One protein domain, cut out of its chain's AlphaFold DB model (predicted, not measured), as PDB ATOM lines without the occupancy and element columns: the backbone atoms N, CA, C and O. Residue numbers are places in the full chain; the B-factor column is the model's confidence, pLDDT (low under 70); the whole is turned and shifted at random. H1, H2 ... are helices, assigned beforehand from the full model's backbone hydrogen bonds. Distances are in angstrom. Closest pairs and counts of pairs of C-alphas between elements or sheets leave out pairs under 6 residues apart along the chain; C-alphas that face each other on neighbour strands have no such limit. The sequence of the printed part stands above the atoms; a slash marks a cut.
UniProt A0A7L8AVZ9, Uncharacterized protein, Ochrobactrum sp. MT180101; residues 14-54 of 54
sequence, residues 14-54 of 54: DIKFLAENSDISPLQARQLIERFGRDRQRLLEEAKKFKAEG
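What this domain is: This is residues 14 to 54 of the 54 residues of an uncharacterized protein of Ochrobactrum sp. MT180101 (UniProt A0A7L8AVZ9). Three short helices, H1, H2 and H3, pack together in a small triangular cluster, each touching the other two and crossing them at a wide angle. H3, the longest helix by residues, reaches past H2, which it touches with residues 42 to 47 alone. The printed part has 41 residues with three named helices, in the order H1, H2, H3, and no named strand; the class is all helix. The whole is compact, with a radius of gyration of the C-alphas of 8.4 A and spans of 22 by 16 by 16 A.

Where its parts are: H1 runs from Asp 14, its C-alpha at (-14.129, -9.546, 21.510), to Ser 22, over 11.4 A. H2 holds residues 26 to 36 and begins with C-alpha 26 at (-17.815, -9.816, 12.757); it is 15.1 A long. H3 holds residues 40 to 52, is 18.5 A long and ends with C-alpha 52 at (-27.855, 3.436, 13.530).

How they stand to each other: H1 and H2 touch, their closest C-alphas being those of Ile 15 and Ala 29, 5.2 A apart. Their lines are about perpendicular, but only just, at 72 degrees. H1 and H3 touch at a steep tilt of 49 degrees, the same way; their closest C-alphas, of Ser 22 and Ala 47, are 5.8 A apart. H2 touches residues 42 to 47 of H3 alone, at a steep tilt of 61 degrees, opposite ways, and the closest C-alphas, of Leu 32 and Leu 43, are 6.3 A apart. In H1, H2 and H3 every O i to N i+4 pair is within hydrogen-bond range.

The domain as a whole: The two C-alphas farthest apart, those of Arg 38 and Gly 54, are 23.0 A apart. The printed part has no cut, and the links from H1 to H2 and from H2 to H3 are tight, with 3 residues each. Residue 54 is the chain's last residue. The mean pLDDT of the printed part is 84.8, and residues 53 to 54 are under 70.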
ATOM      1  N   ASP A  14     -13.601 -10.910  21.558       85.19
ATOM      2  CA  ASP A  14     -14.129  -9.546  21.510       85.19
ATOM      3  C   ASP A  14     -14.974  -9.301  20.248       85.19
ATOM      4  O   ASP A  14     -15.997  -8.616  20.308       85.19
ATOM      5  N   ILE A  15     -14.595  -9.902  19.113       88.00
ATOM      6  CA  ILE A  15     -15.355  -9.812  17.858       88.00
ATOM      7  C   ILE A  15     -16.684 -10.552  17.986       88.00
ATOM      8  O   ILE A  15     -17.720  -9.996  17.618       88.00
ATOM      9  N   LYS A  16     -16.666 -11.784  18.516       87.56
ATOM     10  CA  LYS A  16     -17.894 -12.557  18.770       87.56
ATOM     11  C   LYS A  16     -18.810 -11.825  19.733       87.56
ATOM     12  O   LYS A  16     -19.973 -11.606  19.416       87.56
ATOM     13  N   PHE A  17     -18.254 -11.363  20.849       87.88
ATOM     14  CA  PHE A  17     -18.995 -10.618  21.853       87.88
ATOM     15  C   PHE A  17     -19.696  -9.402  21.242       87.88
ATOM     16  O   PHE A  17     -20.889  -9.216  21.461       87.88
ATOM     17  N   LEU A  18     -19.002  -8.601  20.431       88.25
ATOM     18  CA  LEU A  18     -19.611  -7.450  19.762       88.25
ATOM     19  C   LEU A  18     -20.665  -7.832  18.731       88.25
ATOM     20  O   LEU A  18     -21.697  -7.172  18.656       88.25
ATOM     21  N   ALA A  19     -20.410  -8.870  17.937       88.25
ATOM     22  CA  ALA A  19     -21.366  -9.330  16.941       88.25
ATOM     23  C   ALA A  19     -22.666  -9.819  17.599       88.25
ATOM     24  O   ALA A  19     -23.752  -9.461  17.150       88.25
ATOM     25  N   GLU A  20     -22.556 -10.556  18.707       87.62
ATOM     26  CA  GLU A  20     -23.695 -11.085  19.464       87.62
ATOM     27  C   GLU A  20     -24.416 -10.017  20.305       87.62
ATOM     28  O   GLU A  20     -25.633 -10.077  20.449       87.62
ATOM     29  N   ASN A  21     -23.698  -9.030  20.859       88.31
ATOM     30  CA  ASN A  21     -24.285  -8.037  21.775       88.31
ATOM     31  C   ASN A  21     -24.697  -6.720  21.101       88.31
ATOM     32  O   ASN A  21     -25.570  -6.023  21.622       88.31
ATOM     33  N   SER A  22     -24.081  -6.356  19.974       81.81
ATOM     34  CA  SER A  22     -24.388  -5.115  19.248       81.81
ATOM     35  C   SER A  22     -25.025  -5.335  17.878       81.81
ATOM     36  O   SER A  22     -25.284  -4.353  17.184       81.81
ATOM     37  N   ASP A  23     -25.349  -6.579  17.510       85.44
ATOM     38  CA  ASP A  23     -26.105  -6.894  16.288       85.44
ATOM     39  C   ASP A  23     -25.387  -6.386  15.014       85.44
ATOM     40  O   ASP A  23     -26.002  -5.906  14.063       85.44
ATOM     41  N   ILE A  24     -24.049  -6.441  15.028       86.88
ATOM     42  CA  ILE A  24     -23.165  -6.039  13.923       86.88
ATOM     43  C   ILE A  24     -22.419  -7.250  13.356       86.88
ATOM     44  O   ILE A  24     -22.222  -8.259  14.024       86.88
ATOM     45  N   SER A  25     -21.946  -7.157  12.113       87.19
ATOM     46  CA  SER A  25     -21.159  -8.247  11.519       87.19
ATOM     47  C   SER A  25     -19.767  -8.385  12.170       87.19
ATOM     48  O   SER A  25     -19.161  -7.371  12.523       87.19
ATOM     49  N   PRO A  26     -19.170  -9.595  12.224       86.88
ATOM     50  CA  PRO A  26     -17.815  -9.816  12.757       86.88
ATOM     51  C   PRO A  26     -16.744  -8.934  12.100       86.88
ATOM     52  O   PRO A  26     -15.791  -8.491  12.739       86.88
ATOM     53  N   LEU A  27     -16.922  -8.627  10.811       87.56
ATOM     54  CA  LEU A  27     -16.054  -7.710  10.078       87.56
ATOM     55  C   LEU A  27     -16.115  -6.279  10.639       87.56
ATOM     56  O   LEU A  27     -15.088  -5.620  10.763       87.56
ATOM     57  N   GLN A  28     -17.308  -5.814  11.009       87.00
ATOM     58  CA  GLN A  28     -17.530  -4.487  11.586       87.00
ATOM     59  C   GLN A  28     -16.957  -4.413  12.999       87.00
ATOM     60  O   GLN A  28     -16.268  -3.457  13.338       87.00
ATOM     61  N   ALA A  29     -17.161  -5.466  13.792       88.56
ATOM     62  CA  ALA A  29     -16.586  -5.586  15.124       88.56
ATOM     63  C   ALA A  29     -15.052  -5.531  15.081       88.56
ATOM     64  O   ALA A  29     -14.442  -4.785  15.846       88.56
ATOM     65  N   ARG A  30     -14.420  -6.218  14.118       87.38
ATOM     66  CA  ARG A  30     -12.978  -6.080  13.873       87.38
ATOM     67  C   ARG A  30     -12.586  -4.645  13.551       87.38
ATOM     68  O   ARG A  30     -11.624  -4.150  14.123       87.38
ATOM     69  N   GLN A  31     -13.299  -3.982  12.641       87.50
ATOM     70  CA  GLN A  31     -12.981  -2.601  12.269       87.50
ATOM     71  C   GLN A  31     -13.087  -1.650  13.464       87.50
ATOM     72  O   GLN A  31     -12.263  -0.746  13.593       87.50
ATOM     73  N   LEU A  32     -14.059  -1.870  14.352       87.81
ATOM     74  CA  LEU A  32     -14.185  -1.130  15.604       87.81
ATOM     75  C   LEU A  32     -13.002  -1.408  16.536       87.81
ATOM     76  O   LEU A  32     -12.417  -0.460  17.047       87.81
ATOM     77  N   ILE A  33     -12.590  -2.667  16.700       86.88
ATOM     78  CA  ILE A  33     -11.420  -3.038  17.517       86.88
ATOM     79  C   ILE A  33     -10.128  -2.448  16.940       86.88
ATOM     80  O   ILE A  33      -9.306  -1.921  17.686       86.88
ATOM     81  N   GLU A  34      -9.954  -2.462  15.617       86.56
ATOM     82  CA  GLU A  34      -8.800  -1.849  14.949       86.56
ATOM     83  C   GLU A  34      -8.803  -0.312  15.077       86.56
ATOM     84  O   GLU A  34      -7.731   0.289  15.146       86.56
ATOM     85  N   ARG A  35      -9.974   0.342  15.144       86.38
ATOM     86  CA  ARG A  35     -10.090   1.807  15.306       86.38
ATOM     87  C   ARG A  35      -9.987   2.291  16.747       86.38
ATOM     88  O   ARG A  35      -9.383   3.331  16.992       86.38
ATOM     89  N   PHE A  36     -10.639   1.598  17.671       85.69
ATOM     90  CA  PHE A  36     -10.859   2.059  19.043       85.69
ATOM     91  C   PHE A  36     -10.083   1.243  20.084       85.69
ATOM     92  O   PHE A  36     -10.008   1.664  21.237       85.69
ATOM     93  N   GLY A  37      -9.473   0.120  19.690       83.81
ATOM     94  CA  GLY A  37      -8.800  -0.829  20.579       83.81
ATOM     95  C   GLY A  37      -9.753  -1.883  21.150       83.81
ATOM     96  O   GLY A  37     -10.927  -1.927  20.802       83.81
ATOM     97  N   ARG A  38      -9.254  -2.739  22.051       83.31
ATOM     98  CA  ARG A  38     -10.027  -3.805  22.728       83.31
ATOM     99  C   ARG A  38     -10.773  -3.306  23.973       83.31
ATOM    100  O   ARG A  38     -10.706  -3.910  25.038       83.31
ATOM    101  N   ASP A  39     -11.467  -2.180  23.857       87.38
ATOM    102  CA  ASP A  39     -12.237  -1.613  24.967       87.38
ATOM    103  C   ASP A  39     -13.717  -1.982  24.824       87.38
ATOM    104  O   ASP A  39     -14.467  -1.327  24.105       87.38
ATOM    105  N   ARG A  40     -14.138  -3.090  25.451       84.81
ATOM    106  CA  ARG A  40     -15.471  -3.685  25.221       84.81
ATOM    107  C   ARG A  40     -16.618  -2.699  25.403       84.81
ATOM    108  O   ARG A  40     -17.564  -2.726  24.620       84.81
ATOM    109  N   GLN A  41     -16.544  -1.837  26.412       87.50
ATOM    110  CA  GLN A  41     -17.606  -0.877  26.690       87.50
ATOM    111  C   GLN A  41     -17.701   0.159  25.566       87.50
ATOM    112  O   GLN A  41     -18.776   0.357  25.001       87.50
ATOM    113  N   ARG A  42     -16.561   0.728  25.160       88.94
ATOM    114  CA  ARG A  42     -16.498   1.678  24.045       88.94
ATOM    115  C   ARG A  42     -16.906   1.040  22.720       88.94
ATOM    116  O   ARG A  42     -17.616   1.653  21.931       88.94
ATOM    117  N   LEU A  43     -16.487  -0.199  22.481       88.50
ATOM    118  CA  LEU A  43     -16.828  -0.942  21.274       88.50
ATOM    119  C   LEU A  43     -18.335  -1.210  21.178       88.50
ATOM    120  O   LEU A  43     -18.884  -1.093  20.089       88.50
ATOM    121  N   LEU A  44     -19.016  -1.515  22.290       88.25
ATOM    122  CA  LEU A  44     -20.476  -1.664  22.320       88.25
ATOM    123  C   LEU A  44     -21.188  -0.350  21.977       88.25
ATOM    124  O   LEU A  44     -22.144  -0.356  21.201       88.25
ATOM    125  N   GLU A  45     -20.729   0.769  22.543       90.38
ATOM    126  CA  GLU A  45     -21.287   2.096  22.263       90.38
ATOM    127  C   GLU A  45     -21.105   2.490  20.795       90.38
ATOM    128  O   GLU A  45     -22.063   2.907  20.141       90.38
ATOM    129  N   GLU A  46     -19.900   2.306  20.258       88.88
ATOM    130  CA  GLU A  46     -19.613   2.613  18.858       88.88
ATOM    131  C   GLU A  46     -20.329   1.648  17.915       88.88
ATOM    132  O   GLU A  46     -20.869   2.090  16.910       88.88
ATOM    133  N   ALA A  47     -20.440   0.362  18.253       87.31
ATOM    134  CA  ALA A  47     -21.197  -0.605  17.461       87.31
ATOM    135  C   ALA A  47     -22.690  -0.247  17.367       87.31
ATOM    136  O   ALA A  47     -23.282  -0.372  16.297       87.31
ATOM    137  N   LYS A  48     -23.292   0.262  18.453       86.81
ATOM    138  CA  LYS A  48     -24.678   0.759  18.436       86.81
ATOM    139  C   LYS A  48     -24.850   1.969  17.519       86.81
ATOM    140  O   LYS A  48     -25.839   2.033  16.793       86.81
ATOM    141  N   LYS A  49     -23.903   2.911  17.536       86.06
ATOM    142  CA  LYS A  49     -23.912   4.071  16.627       86.06
ATOM    143  C   LYS A  49     -23.703   3.643  15.179       86.06
ATOM    144  O   LYS A  49     -24.451   4.066  14.310       86.06
ATOM    145  N   PHE A  50     -22.764   2.729  14.948       81.31
ATOM    146  CA  PHE A  50     -22.442   2.202  13.626       81.31
ATOM    147  C   PHE A  50     -23.655   1.540  12.960       81.31
ATOM    148  O   PHE A  50     -23.885   1.740  11.773       81.31
ATOM    149  N   LYS A  51     -24.469   0.801  13.728       75.62
ATOM    150  CA  LYS A  51     -25.739   0.240  13.244       75.62
ATOM    151  C   LYS A  51     -26.771   1.319  12.894       75.62
ATOM    152  O   LYS A  51     -27.523   1.150  11.946       75.62
ATOM    153  N   ALA A  52     -26.846   2.388  13.684       72.56
ATOM    154  CA  ALA A  52     -27.855   3.436  13.530       72.56
ATOM    155  C   ALA A  52     -27.576   4.405  12.366       72.56
ATOM    156  O   ALA A  52     -28.484   5.122  11.952       72.56
ATOM    157  N   GLU A  53     -26.344   4.439  11.854       61.94
ATOM    158  CA  GLU A  53     -25.944   5.258  10.699       61.94
ATOM    159  C   GLU A  53     -26.030   4.514   9.346       61.94
ATOM    160  O   GLU A  53     -25.680   5.094   8.317       61.94
ATOM    161  N   GLY A  54     -26.482   3.252   9.340       52.31
ATOM    162  CA  GLY A  54     -26.682   2.418   8.143       52.31
ATOM    163  C   GLY A  54     -28.127   2.335   7.668       52.31
ATOM    164  O   GLY A  54     -29.042   2.375   8.521       52.31
TER     165      GLY A  54